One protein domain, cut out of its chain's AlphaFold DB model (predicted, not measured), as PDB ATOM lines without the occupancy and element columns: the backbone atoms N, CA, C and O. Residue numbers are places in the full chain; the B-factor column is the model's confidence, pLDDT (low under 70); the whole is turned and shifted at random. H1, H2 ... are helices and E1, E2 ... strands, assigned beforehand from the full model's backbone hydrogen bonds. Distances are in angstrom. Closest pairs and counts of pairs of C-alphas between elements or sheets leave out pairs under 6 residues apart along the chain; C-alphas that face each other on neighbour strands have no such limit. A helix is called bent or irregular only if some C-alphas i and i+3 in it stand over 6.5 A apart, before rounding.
ATOM      1  N   ARG A 786     288.045 405.582 386.385       77.56
ATOM      2  CA  ARG A 786     286.710 405.339 385.807       77.56
ATOM      3  C   ARG A 786     286.651 404.065 384.968       77.56
ATOM      4  O   ARG A 786     285.677 403.331 385.089       77.56
ATOM      5  N   ALA A 787     287.673 403.780 384.162       76.88
ATOM      6  CA  ALA A 787     287.741 402.554 383.365       76.88
ATOM      7  C   ALA A 787     287.823 401.297 384.249       76.88
ATOM      8  O   ALA A 787     287.161 400.300 383.967       76.88
ATOM      9  N   LEU A 788     288.566 401.360 385.360       77.50
ATOM     10  CA  LEU A 788     288.611 400.292 386.362       77.50
ATOM     11  C   LEU A 788     287.276 400.144 387.108       77.50
ATOM     12  O   LEU A 788     286.847 399.019 387.355       77.50
ATOM     13  N   CYS A 789     286.580 401.248 387.417       79.12
ATOM     14  CA  CYS A 789     285.222 401.189 387.968       79.12
ATOM     15  C   CYS A 789     284.242 400.525 386.990       79.12
ATOM     16  O   CYS A 789     283.493 399.647 387.396       79.12
ATOM     17  N   ASP A 790     284.258 400.912 385.714       78.31
ATOM     18  CA  ASP A 790     283.403 400.347 384.663       78.31
ATOM     19  C   ASP A 790     283.660 398.840 384.475       78.31
ATOM     20  O   ASP A 790     282.726 398.040 384.511       78.31
ATOM     21  N   GLN A 791     284.927 398.416 384.401       82.56
ATOM     22  CA  GLN A 791     285.288 396.992 384.373       82.56
ATOM     23  C   GLN A 791     284.806 396.238 385.623       82.56
ATOM     24  O   GLN A 791     284.213 395.166 385.493       82.56
ATOM     25  N   TYR A 792     285.008 396.797 386.822       83.38
ATOM     26  CA  TYR A 792     284.548 396.178 388.067       83.38
ATOM     27  C   TYR A 792     283.019 396.082 388.132       83.38
ATOM     28  O   TYR A 792     282.491 395.040 388.503       83.38
ATOM     29  N   ILE A 793     282.294 397.132 387.738       80.88
ATOM     30  CA  ILE A 793     280.828 397.157 387.767       80.88
ATOM     31  C   ILE A 793     280.251 396.177 386.740       80.88
ATOM     32  O   ILE A 793     279.329 395.437 387.074       80.88
ATOM     33  N   ARG A 794     280.830 396.072 385.534       81.19
ATOM     34  CA  ARG A 794     280.457 395.030 384.558       81.19
ATOM     35  C   ARG A 794     280.692 393.625 385.112       81.19
ATOM     36  O   ARG A 794     279.793 392.792 385.032       81.19
ATOM     37  N   TYR A 795     281.850 393.377 385.726       84.69
ATOM     38  CA  TYR A 795     282.156 392.100 386.379       84.69
ATOM     39  C   TYR A 795     281.192 391.799 387.540       84.69
ATOM     40  O   TYR A 795     280.734 390.670 387.687       84.69
ATOM     41  N   PHE A 796     280.821 392.803 388.336       82.19
ATOM     42  CA  PHE A 796     279.868 392.671 389.439       82.19
ATOM     43  C   PHE A 796     278.449 392.357 388.929       82.19
ATOM     44  O   PHE A 796     277.812 391.430 389.422       82.19
ATOM     45  N   ILE A 797     277.989 393.047 387.878       80.62
ATOM     46  CA  ILE A 797     276.711 392.782 387.192       80.62
ATOM     47  C   ILE A 797     276.670 391.362 386.598       80.62
ATOM     48  O   ILE A 797     275.632 390.708 386.660       80.62
ATOM     49  N   GLN A 798     277.787 390.873 386.047       81.88
ATOM     50  CA  GLN A 798     277.909 389.508 385.516       81.88
ATOM     51  C   GLN A 798     277.955 388.440 386.622       81.88
ATOM     52  O   GLN A 798     277.367 387.372 386.468       81.88
ATOM     53  N   THR A 799     278.638 388.729 387.734       87.44
ATOM     54  CA  THR A 799     278.869 387.787 388.845       87.44
ATOM     55  C   THR A 799     277.654 387.658 389.771       87.44
ATOM     56  O   THR A 799     277.424 386.593 390.341       87.44
ATOM     57  N   HIS A 800     276.853 388.717 389.915       84.12
ATOM     58  CA  HIS A 800     275.677 388.757 390.785       84.12
ATOM     59  C   HIS A 800     274.384 388.831 389.951       84.12
ATOM     60  O   HIS A 800     273.821 389.917 389.800       84.12
ATOM     61  N   PRO A 801     273.855 387.700 389.433       81.31
ATOM     62  CA  PRO A 801     272.670 387.678 388.561       81.31
ATOM     63  C   PRO A 801     271.389 388.206 389.230       81.31
ATOM     64  O   PRO A 801     270.431 388.572 388.543       81.31
ATOM     65  N   ASP A 802     271.366 388.300 390.559       85.50
ATOM     66  CA  ASP A 802     270.286 388.940 391.308       85.50
ATOM     67  C   ASP A 802     270.292 390.471 391.231       85.50
ATOM     68  O   ASP A 802     269.222 391.073 391.329       85.50
ATOM     69  N   LEU A 803     271.428 391.116 390.944       81.44
ATOM     70  CA  LEU A 803     271.472 392.564 390.738       81.44
ATOM     71  C   LEU A 803     270.669 392.978 389.485       81.44
ATOM     72  O   LEU A 803     269.768 393.807 389.633       81.44
ATOM     73  N   PRO A 804     270.847 392.369 388.290       80.88
ATOM     74  CA  PRO A 804     269.915 392.532 387.174       80.88
ATOM     75  C   PRO A 804     268.452 392.253 387.541       80.88
ATOM     76  O   PRO A 804     267.573 393.007 387.129       80.88
ATOM     77  N   ARG A 805     268.154 391.214 388.337       83.88
ATOM     78  CA  ARG A 805     266.770 390.911 388.759       83.88
ATOM     79  C   ARG A 805     266.174 392.027 389.625       83.88
ATOM     80  O   ARG A 805     265.003 392.359 389.447       83.88
ATOM     81  N   VAL A 806     266.950 392.616 390.537       85.69
ATOM     82  CA  VAL A 806     266.528 393.760 391.365       85.69
ATOM     83  C   VAL A 806     266.380 395.022 390.515       85.69
ATOM     84  O   VAL A 806     265.332 395.661 390.579       85.69
ATOM     85  N   LEU A 807     267.353 395.344 389.658       83.56
ATOM     86  CA  LEU A 807     267.298 396.511 388.770       83.56
ATOM     87  C   LEU A 807     266.089 396.454 387.821       83.56
ATOM     88  O   LEU A 807     265.364 397.438 387.706       83.56
ATOM     89  N   ARG A 808     265.788 395.289 387.228       84.69
ATOM     90  CA  ARG A 808     264.566 395.083 386.424       84.69
ATOM     91  C   ARG A 808     263.287 395.252 387.254       84.69
ATOM     92  O   ARG A 808     262.339 395.866 386.774       84.69
ATOM     93  N   LYS A 809     263.239 394.757 388.501       84.31
ATOM     94  CA  LYS A 809     262.091 394.968 389.412       84.31
ATOM     95  C   LYS A 809     261.889 396.448 389.759       84.31
ATOM     96  O   LYS A 809     260.744 396.888 389.829       84.31
ATOM     97  N   VAL A 810     262.969 397.207 389.964       83.94
ATOM     98  CA  VAL A 810     262.916 398.659 390.211       83.94
ATOM     99  C   VAL A 810     262.471 399.404 388.951       83.94
ATOM    100  O   VAL A 810     261.553 400.212 389.033       83.94
ATOM    101  N   ALA A 811     263.006 399.068 387.774       82.50
ATOM    102  CA  ALA A 811     262.555 399.644 386.508       82.50
ATOM    103  C   ALA A 811     261.054 399.395 386.268       82.50
ATOM    104  O   ALA A 811     260.306 400.346 386.075       82.50
ATOM    105  N   ILE A 812     260.575 398.151 386.382       82.56
ATOM    106  CA  ILE A 812     259.147 397.802 386.217       82.56
ATOM    107  C   ILE A 812     258.254 398.474 387.284       82.56
ATOM    108  O   ILE A 812     257.063 398.683 387.051       82.56
ATOM    109  N   ARG A 813     258.800 398.836 388.454       82.25
ATOM    110  CA  ARG A 813     258.094 399.651 389.454       82.25
ATOM    111  C   ARG A 813     258.005 401.117 389.022       82.25
ATOM    112  O   ARG A 813     256.916 401.670 389.086       82.25
ATOM    113  N   ASN A 814     259.111 401.713 388.579       81.69
ATOM    114  CA  ASN A 814     259.204 403.142 388.262       81.69
ATOM    115  C   ASN A 814     258.524 403.494 386.922       81.69
ATOM    116  O   ASN A 814     257.807 404.479 386.844       81.69
ATOM    117  N   PHE A 815     258.644 402.643 385.897       76.94
ATOM    118  CA  PHE A 815     257.849 402.720 384.656       76.94
ATOM    119  C   PHE A 815     256.382 402.267 384.847       76.94
ATOM    120  O   PHE A 815     255.624 402.178 383.884       76.94
ATOM    121  N   GLY A 816     255.990 401.905 386.074       65.19
ATOM    122  CA  GLY A 816     254.741 401.212 386.385       65.19
ATOM    123  C   GLY A 816     253.722 402.018 387.190       65.19
ATOM    124  O   GLY A 816     252.791 401.404 387.716       65.19
ATOM    125  N   GLU A 817     253.893 403.339 387.317       67.44
ATOM    126  CA  GLU A 817     252.888 404.227 387.929       67.44
ATOM    127  C   GLU A 817     251.610 404.280 387.070       67.44
ATOM    128  O   GLU A 817     250.508 404.111 387.593       67.44
ATOM    129  N   ASP A 818     251.760 404.313 385.739       64.75
ATOM    130  CA  ASP A 818     250.709 403.945 384.784       64.75
ATOM    131  C   ASP A 818     250.459 402.424 384.830       64.75
ATOM    132  O   ASP A 818     250.930 401.642 383.994       64.75
ATOM    133  N   GLY A 819     249.690 401.980 385.831       62.94
ATOM    134  CA  GLY A 819     249.513 400.565 386.204       62.94
ATOM    135  C   GLY A 819     249.050 399.604 385.092       62.94
ATOM    136  O   GLY A 819     249.186 398.389 385.237       62.94
ATOM    137  N   SER A 820     248.577 400.126 383.956       66.81
ATOM    138  CA  SER A 820     248.255 399.374 382.733       66.81
ATOM    139  C   SER A 820     249.465 398.641 382.122       66.81
ATOM    140  O   SER A 820     249.327 397.516 381.633       66.81
ATOM    141  N   LEU A 821     250.666 399.234 382.169       64.62
ATOM    142  CA  LEU A 821     251.885 398.617 381.617       64.62
ATOM    143  C   LEU A 821     252.488 397.575 382.568       64.62
ATOM    144  O   LEU A 821     252.964 396.521 382.134       64.62
ATOM    145  N   ARG A 822     252.402 397.834 383.876       68.06
ATOM    146  CA  ARG A 822     252.981 396.999 384.939       68.06
ATOM    147  C   ARG A 822     252.409 395.576 384.990       68.06
ATOM    148  O   ARG A 822     253.094 394.663 385.437       68.06
ATOM    149  N   ALA A 823     251.187 395.375 384.497       70.62
ATOM    150  CA  ALA A 823     250.545 394.062 384.387       70.62
ATOM    151  C   ALA A 823     250.955 393.251 383.135       70.62
ATOM    152  O   ALA A 823     250.497 392.121 382.969       70.62
ATOM    153  N   ARG A 824     251.762 393.819 382.224       71.69
ATOM    154  CA  ARG A 824     252.086 393.209 380.917       71.69
ATOM    155  C   ARG A 824     253.563 392.913 380.682       71.69
ATOM    156  O   ARG A 824     253.853 391.970 379.954       71.69
ATOM    157  N   LEU A 825     254.468 393.685 381.276       75.44
ATOM    158  CA  LEU A 825     255.910 393.466 381.159       75.44
ATOM    159  C   LEU A 825     256.363 392.359 382.117       75.44
ATOM    160  O   LEU A 825     256.244 392.502 383.336       75.44
ATOM    161  N   LYS A 826     256.917 391.265 381.589       80.44
ATOM    162  CA  LYS A 826     257.583 390.251 382.414       80.44
ATOM    163  C   LYS A 826     259.004 390.712 382.733       80.44
ATOM    164  O   LYS A 826     259.630 391.458 381.984       80.44
ATOM    165  N   SER A 827     259.578 390.192 383.814       73.75
ATOM    166  CA  SER A 827     260.983 390.443 384.170       73.75
ATOM    167  C   SER A 827     261.998 389.856 383.174       73.75
ATOM    168  O   SER A 827     263.178 390.197 383.247       73.75
ATOM    169  N   SER A 828     261.566 389.009 382.233       79.44
ATOM    170  CA  SER A 828     262.351 388.591 381.064       79.44
ATOM    171  C   SER A 828     262.589 389.730 380.072       79.44
ATOM    172  O   SER A 828     263.690 389.835 379.535       79.44
ATOM    173  N   ASP A 829     261.582 390.585 379.882       82.25
ATOM    174  CA  ASP A 829     261.403 391.430 378.692       82.25
ATOM    175  C   ASP A 829     262.201 392.745 378.764       82.25
ATOM    176  O   ASP A 829     262.348 393.452 377.771       82.25
ATOM    177  N   VAL A 830     262.730 393.075 379.946       84.06
ATOM    178  CA  VAL A 830     263.539 394.274 380.200       84.06
ATOM    179  C   VAL A 830     265.015 393.897 380.206       84.06
ATOM    180  O   VAL A 830     265.486 393.283 381.165       84.06
ATOM    181  N   HIS A 831     265.767 394.267 379.175       84.94
ATOM    182  CA  HIS A 831     267.224 394.202 379.206       84.94
ATOM    183  C   HIS A 831     267.791 395.442 379.916       84.94
ATOM    184  O   HIS A 831     267.195 396.514 379.872       84.94
ATOM    185  N   VAL A 832     268.919 395.298 380.618       83.81
ATOM    186  CA  VAL A 832     269.549 396.401 381.368       83.81
ATOM    187  C   VAL A 832     270.927 396.637 380.778       83.81
ATOM    188  O   VAL A 832     271.773 395.742 380.817       83.81
ATOM    189  N   HIS A 833     271.144 397.829 380.234       84.50
ATOM    190  CA  HIS A 833     272.412 398.247 379.657       84.50
ATOM    191  C   HIS A 833     273.146 399.179 380.619       84.50
ATOM    192  O   HIS A 833     272.562 400.068 381.236       84.50
ATOM    193  N   PHE A 834     274.446 398.937 380.777       80.19
ATOM    194  CA  PHE A 834     275.331 399.797 381.552       80.19
ATOM    195  C   PHE A 834     276.032 400.769 380.604       80.19
ATOM    196  O   PHE A 834     276.798 400.332 379.744       80.19
ATOM    197  N   GLU A 835     275.782 402.069 380.757       82.50
ATOM    198  CA  GLU A 835     276.337 403.080 379.851       82.50
ATOM    199  C   GLU A 835     277.643 403.671 380.378       82.50
ATOM    200  O   GLU A 835     278.640 403.744 379.655       82.50
ATOM    201  N   TYR A 836     277.632 404.129 381.633       80.19
ATOM    202  CA  TYR A 836     278.698 404.956 382.190       80.19
ATOM    203  C   TYR A 836     278.689 404.989 383.726       80.19
ATOM    204  O   TYR A 836     277.637 404.914 384.364       80.19
ATOM    205  N   PHE A 837     279.877 405.171 384.317       80.38
ATOM    206  CA  PHE A 837     280.064 405.425 385.746       80.38
ATOM    207  C   PHE A 837     280.723 406.784 386.018       80.38
ATOM    208  O   PHE A 837     281.901 406.996 385.709       80.38
ATOM    209  N   SER A 838     280.008 407.680 386.698       77.25
ATOM    210  CA  SER A 838     280.570 408.901 387.284       77.25
ATOM    211  C   SER A 838     280.934 408.675 388.748       77.25
ATOM    212  O   SER A 838     280.132 408.912 389.648       77.25
ATOM    213  N   GLY A 839     282.175 408.258 389.008       80.31
ATOM    214  CA  GLY A 839     282.650 408.055 390.374       80.31
ATOM    215  C   GLY A 839     284.158 407.915 390.525       80.31
ATOM    216  O   GLY A 839     284.931 408.212 389.611       80.31
ATOM    217  N   ARG A 840     284.563 407.469 391.715       75.19
ATOM    218  CA  ARG A 840     285.935 407.095 392.073       75.19
ATOM    219  C   ARG A 840     285.924 405.777 392.844       75.19
ATOM    220  O   ARG A 840     285.150 405.620 393.790       75.19
ATOM    221  N   ALA A 841     286.831 404.875 392.486       72.94
ATOM    222  CA  ALA A 841     287.203 403.758 393.339       72.94
ATOM    223  C   ALA A 841     288.264 404.222 394.345       72.94
ATOM    224  O   ALA A 841     289.338 404.682 393.964       72.94
ATOM    225  N   ASN A 842     287.977 404.060 395.633       77.19
ATOM    226  CA  ASN A 842     289.004 403.929 396.659       77.19
ATOM    227  C   ASN A 842     289.261 402.423 396.880       77.19
ATOM    228  O   ASN A 842     288.331 401.631 396.724       77.19
ATOM    229  N   PRO A 843     290.435 401.990 397.377       72.56
ATOM    230  CA  PRO A 843     290.703 400.577 397.711       72.56
ATOM    231  C   PRO A 843     289.822 399.945 398.816       72.56
ATOM    232  O   PRO A 843     290.146 398.869 399.309       72.56
ATOM    233  N   LYS A 844     288.761 400.630 399.263       77.75
ATOM    234  CA  LYS A 844     287.817 400.215 400.320       77.75
ATOM    235  C   LYS A 844     286.342 400.477 399.979       77.75
ATOM    236  O   LYS A 844     285.464 400.077 400.732       77.75
ATOM    237  N   GLU A 845     286.061 401.217 398.911       80.38
ATOM    238  CA  GLU A 845     284.710 401.672 398.568       80.38
ATOM    239  C   GLU A 845     284.694 402.183 397.128       80.38
ATOM    240  O   GLU A 845     285.622 402.872 396.696       80.38
ATOM    241  N   ILE A 846     283.621 401.901 396.397       76.81
ATOM    242  CA  ILE A 846     283.345 402.558 395.118       76.81
ATOM    243  C   ILE A 846     282.235 403.571 395.378       76.81
ATOM    244  O   ILE A 846     281.160 403.210 395.855       76.81
ATOM    245  N   LYS A 847     282.514 404.853 395.113       79.56
ATOM    246  CA  LYS A 847     281.565 405.957 395.306       79.56
ATOM    247  C   LYS A 847     281.323 406.677 393.994       79.56
ATOM    248  O   LYS A 847     282.254 407.226 393.400       79.56
ATOM    249  N   GLY A 848     280.070 406.692 393.564       83.31
ATOM    250  CA  GLY A 848     279.642 407.362 392.350       83.31
ATOM    251  C   GLY A 848     278.256 406.939 391.905       83.31
ATOM    252  O   GLY A 848     277.574 406.157 392.568       83.31
ATOM    253  N   THR A 849     277.874 407.463 390.751       78.25
ATOM    254  CA  THR A 849     276.567 407.265 390.135       78.25
ATOM    255  C   THR A 849     276.714 406.441 388.862       78.25
ATOM    256  O   THR A 849     277.599 406.691 388.038       78.25
ATOM    257  N   ALA A 850     275.858 405.433 388.716       79.00
ATOM    258  CA  ALA A 850     275.764 404.612 387.515       79.00
ATOM    259  C   ALA A 850     274.621 405.109 386.623       79.00
ATOM    260  O   ALA A 850     273.502 405.270 387.108       79.00
ATOM    261  N   THR A 851     274.888 405.289 385.328       82.00
ATOM    262  CA  THR A 851     273.841 405.501 384.319       82.00
ATOM    263  C   THR A 851     273.472 404.157 383.696       82.00
ATOM    264  O   THR A 851     274.334 403.452 383.162       82.00
ATOM    265  N   LEU A 852     272.188 403.807 383.787       83.00
ATOM    266  CA  LEU A 852     271.615 402.559 383.288       83.00
ATOM    267  C   LEU A 852     270.487 402.863 382.297       83.00
ATOM    268  O   LEU A 852     269.534 403.556 382.660       83.00
ATOM    269  N   SER A 853     270.564 402.295 381.097       84.38
ATOM    270  CA  SER A 853     269.456 402.245 380.138       84.38
ATOM    271  C   SER A 853     268.700 400.917 380.237       84.38
ATOM    272  O   SER A 853     269.218 399.900 380.713       84.38
ATOM    273  N   PHE A 854     267.429 400.942 379.837       84.06
ATOM    274  CA  PHE A 854     266.490 399.832 379.987       84.06
ATOM    275  C   PHE A 854     265.776 399.587 378.659       84.06
ATOM    276  O   PHE A 854     264.874 400.338 378.292       84.06
ATOM    277  N   ASP A 855     266.174 398.526 377.959       86.31
ATOM    278  CA  ASP A 855     265.637 398.180 376.644       86.31
ATOM    279  C   ASP A 855     264.502 397.167 376.786       86.31
ATOM    280  O   ASP A 855     264.671 396.079 377.343       86.31
ATOM    281  N   PHE A 856     263.325 397.522 376.274       83.19
ATOM    282  CA  PHE A 856     262.113 396.714 376.384       83.19
ATOM    283  C   PHE A 856     261.913 395.873 375.121       83.19
ATOM    284  O   PHE A 856     261.350 396.332 374.124       83.19
ATOM    285  N   PHE A 857     262.346 394.615 375.169       80.31
ATOM    286  CA  PHE A 857     262.084 393.642 374.117       80.31
ATOM    287  C   PHE A 857     260.653 393.117 374.246       80.31
ATOM    288  O   PHE A 857     260.374 392.244 375.067       80.31
ATOM    289  N   GLU A 858     259.738 393.607 373.405       71.44
ATOM    290  CA  GLU A 858     258.420 392.985 373.263       71.44
ATOM    291  C   GLU A 858     258.591 391.553 372.730       71.44
ATOM    292  O   GLU A 858     258.839 391.333 371.544       71.44
ATOM    293  N   SER A 859     258.480 390.570 373.630       65.31
ATOM    294  CA  SER A 859     258.666 389.155 373.321       65.31
ATOM    295  C   SER A 859     257.580 388.686 372.347       65.31
ATOM    296  O   SER A 859     256.454 388.388 372.746       65.31
ATOM    297  N   LYS A 878     249.017 400.337 368.716       59.41
ATOM    298  CA  LYS A 878     249.890 399.971 369.848       59.41
ATOM    299  C   LYS A 878     251.363 400.280 369.555       59.41
ATOM    300  O   LYS A 878     252.055 400.802 370.413       59.41
ATOM    301  N   GLU A 879     251.798 400.004 368.334       61.53
ATOM    302  CA  GLU A 879     253.134 400.246 367.784       61.53
ATOM    303  C   GLU A 879     253.435 401.752 367.740       61.53
ATOM    304  O   GLU A 879     254.482 402.160 368.219       61.53
ATOM    305  N   ARG A 880     252.473 402.601 367.336       61.25
ATOM    306  CA  ARG A 880     252.567 404.067 367.499       61.25
ATOM    307  C   ARG A 880     252.574 404.526 368.957       61.25
ATOM    308  O   ARG A 880     253.276 405.473 369.266       61.25
ATOM    309  N   ILE A 881     251.819 403.895 369.860       58.66
ATOM    310  CA  ILE A 881     251.856 404.254 371.291       58.66
ATOM    311  C   ILE A 881     253.218 403.889 371.898       58.66
ATOM    312  O   ILE A 881     253.801 404.711 372.590       58.66
ATOM    313  N   LEU A 882     253.763 402.709 371.589       53.38
ATOM    314  CA  LEU A 882     255.112 402.309 371.997       53.38
ATOM    315  C   LEU A 882     256.184 403.197 371.360       53.38
ATOM    316  O   LEU A 882     257.083 403.635 372.060       53.38
ATOM    317  N   GLN A 883     256.073 403.528 370.073       54.47
ATOM    318  CA  GLN A 883     256.998 404.436 369.398       54.47
ATOM    319  C   GLN A 883     256.932 405.852 369.987       54.47
ATOM    320  O   GLN A 883     257.977 406.449 370.211       54.47
ATOM    321  N   ASN A 884     255.743 406.346 370.342       50.19
ATOM    322  CA  ASN A 884     255.590 407.602 371.071       50.19
ATOM    323  C   ASN A 884     256.168 407.521 372.491       50.19
ATOM    324  O   ASN A 884     256.766 408.494 372.913       50.19
ATOM    325  N   VAL A 885     256.044 406.395 373.206       51.31
ATOM    326  CA  VAL A 885     256.645 406.189 374.545       51.31
ATOM    327  C   VAL A 885     258.170 406.024 374.480       51.31
ATOM    328  O   VAL A 885     258.863 406.415 375.411       51.31
ATOM    329  N   LEU A 886     258.703 405.496 373.374       51.22
ATOM    330  CA  LEU A 886     260.141 405.382 373.102       51.22
ATOM    331  C   LEU A 886     260.745 406.686 372.550       51.22
ATOM    332  O   LEU A 886     261.927 406.937 372.743       51.22
ATOM    333  N   GLN A 887     259.954 407.546 371.899       47.12
ATOM    334  CA  GLN A 887     260.357 408.909 371.521       47.12
ATOM    335  C   GLN A 887     260.153 409.909 372.668       47.12
ATOM    336  O   GLN A 887     260.955 410.820 372.836       47.12
ATOM    337  N   SER A 888     259.140 409.697 373.514       39.88
ATOM    338  CA  SER A 888     259.020 410.290 374.848       39.88
ATOM    339  C   SER A 888     259.757 409.457 375.901       39.88
ATOM    340  O   SER A 888     259.414 409.520 377.086       39.88
ATOM    341  N   ALA A 889     260.771 408.684 375.492       41.56
ATOM    342  CA  ALA A 889     261.758 408.167 376.418       41.56
ATOM    343  C   ALA A 889     262.578 409.363 376.896       41.56
ATOM    344  O   ALA A 889     263.651 409.674 376.379       41.56
ATOM    345  N   TYR A 890     262.046 410.033 377.919       39.69
ATOM    346  CA  TYR A 890     262.874 410.730 378.879       39.69
ATOM    347  C   TYR A 890     264.054 409.807 379.179       39.69
ATOM    348  O   TYR A 890     263.861 408.698 379.688       39.69
ATOM    349  N   SER A 891     265.270 410.263 378.892       38.31
ATOM    350  CA  SER A 891     266.473 409.705 379.492       38.31
ATOM    351  C   SER A 891     266.448 410.078 380.972       38.31
ATOM    352  O   SER A 891     267.189 410.947 381.424       38.31
ATOM    353  N   ILE A 892     265.517 409.468 381.721       34.88
ATOM    354  CA  ILE A 892     265.370 409.644 383.161       34.88
ATOM    355  C   ILE A 892     266.749 409.328 383.728       34.88
ATOM    356  O   ILE A 892     267.183 408.175 383.609       34.88
ATOM    357  N   PRO A 893     267.451 410.304 384.331       33.44
ATOM    358  CA  PRO A 893     268.713 410.031 384.978       33.44
ATOM    359  C   PRO A 893     268.373 409.276 386.263       33.44
ATOM    360  O   PRO A 893     268.244 409.862 387.335       33.44
ATOM    361  N   ASN A 894     268.164 407.962 386.135       39.47
ATOM    362  CA  ASN A 894     267.988 407.029 387.238       39.47
ATOM    363  C   ASN A 894     269.340 406.907 387.941       39.47
ATOM    364  O   ASN A 894     270.084 405.946 387.752       39.47
ATOM    365  N   ILE A 895     269.662 407.942 388.719       37.47
ATOM    366  CA  ILE A 895     270.860 408.053 389.535       37.47
ATOM    367  C   ILE A 895     270.741 407.020 390.654       37.47
ATOM    368  O   ILE A 895     270.280 407.292 391.760       37.47
ATOM    369  N   ALA A 896     271.157 405.797 390.340       38.59
ATOM    370  CA  ALA A 896     271.450 404.795 391.338       38.59
ATOM    371  C   ALA A 896     272.796 405.165 391.975       38.59
ATOM    372  O   ALA A 896     273.859 404.963 391.375       38.59
ATOM    373  N   GLU A 897     272.762 405.708 393.195       36.28
ATOM    374  CA  GLU A 897     273.941 405.729 394.062       36.28
ATOM    375  C   GLU A 897     274.255 404.292 394.496       36.28
ATOM    376  O   GLU A 897     273.773 403.791 395.513       36.28
ATOM    377  N   LEU A 898     275.067 403.603 393.693       41.31
ATOM    378  CA  LEU A 898     275.613 402.290 394.026       41.31
ATOM    379  C   LEU A 898     276.724 402.454 395.070       41.31
ATOM    380  O   LEU A 898     277.916 402.438 394.758       41.31
ATOM    381  N   VAL A 899     276.320 402.622 396.331       37.50
ATOM    382  CA  VAL A 899     277.225 402.678 397.487       37.50
ATOM    383  C   VAL A 899     277.713 401.265 397.827       37.50
ATOM    384  O   VAL A 899     277.285 400.637 398.795       37.50
ATOM    385  N   CYS A 900     278.635 400.751 397.013       40.50
ATOM    386  CA  CYS A 900     279.337 399.500 397.282       40.50
ATOM    387  C   CYS A 900     280.361 399.703 398.412       40.50
ATOM    388  O   CYS A 900     281.538 399.998 398.177       40.50
ATOM    389  N   LEU A 901     279.898 399.524 399.652       32.88
ATOM    390  CA  LEU A 901     280.757 399.321 400.816       32.88
ATOM    391  C   LEU A 901     281.479 397.977 400.665       32.88
ATOM    392  O   LEU A 901     280.850 396.922 400.750       32.88
ATOM    393  N   VAL A 902     282.800 397.997 400.476       35.25
ATOM    394  CA  VAL A 902     283.601 396.768 400.552       35.25
ATOM    395  C   VAL A 902     283.787 396.449 402.031       35.25
ATOM    396  O   VAL A 902     284.671 397.002 402.691       35.25
TER     397      VAL A 902
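Overview. This is residues 786 to 859 and 878 to 902 of the 925 residues of an uncharacterized protein of Cystoisospora suis (UniProt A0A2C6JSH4). A long, strongly bent hairpin of two strands, E1 and E2, runs along much of a rod-shaped domain, and two helices, H1 and H2, pack on it mainly along E1, with the corner between them, residues 798 to 803, sticking out. The tail that follows H4 runs back along E2 toward the hairpin's turn and pairs with it in two short places, while the short H3 and H4 lie toward the other end of the rod. The printed part has 99 residues, with four named helices and two named strands in the order H1, H2, H3, E1, E2, H4; the sheet, E1 - E2, is antiparallel and the class is mixed, helices and strands. It is only just compact, close to loose, with a radius of gyration of the C-alphas of 15.1 A and spans of 49 by 24 by 20 A.

Arrangement. Begin at the hairpin of E1, residues 830 to 842, and E2, residues 845 to 856: these antiparallel neighbours have directions 164 degrees apart. Look for N 831 and O 855 at 2.8 A and N 847 and O 840 at 3.0 A, both within hydrogen-bond range. E1 bends by 69 degrees at residue 839, and E2 by 64 degrees at residue 848. Residues 849 to 850 of E2 pair antiparallel with residues 896 to 897, and residues 845 to 846 with residues 900 to 901. H1, residues 786 to 799, has 13 pairs of C-alphas within 8 A of E1, the closest being those of Asp 790 and Phe 837, 6.2 A apart. H2, residues 802 to 814, has 5 such pairs with E1, the closest being those of Arg 808 and Val 830, 6.4 A apart. H1 and H2 are close but not clearly touching, about perpendicular at 82 degrees, with the closest C-alphas, those of Ile 797 and Leu 803, 6.3 A apart. H3, residues 819 to 822, is close to H2 but not clearly touching it, the C-alphas of Ile 812 and Arg 822 being the closest at 6.3 A. H4, residues 878 to 887, is apart from H1, H2, H3 and E1. Every O i to N i+4 pair is within hydrogen-bond range in H1, H2 and H4; H3 is too short for such a pair.

Along the chain. Find C-alpha 830 at (263.539, 394.274, 380.200); from there E1 covers 31.8 A to residue 842, and E2 covers 32.1 A from 845 to 856. H1 starts at C-alpha 786, (286.710, 405.339, 385.807), and covers 19.5 A; H2 covers 18.3 A from 802 to 814. H3 spans 5.1 A, and H4 covers 13.9 A to C-alpha 887 at (260.357, 408.909, 371.521).

Size, cuts and confidence. Look for the two C-alphas farthest apart at Pro 843 and Lys 878, 49.4 A. Residues 860 to 877 are not printed, and C-alphas 859 and 878 are 14.4 A apart across this cut, which lies between E2 and H4. Of the links that are printed whole, H1 to H2, H2 to H3 and E1 to E2 are tight, and H3 to E1 is short. Residues 888 to 902 hold no named element. The mean pLDDT of the printed part is 70.3, with residues 816 to 822, 859 and 878 to 902 under 70.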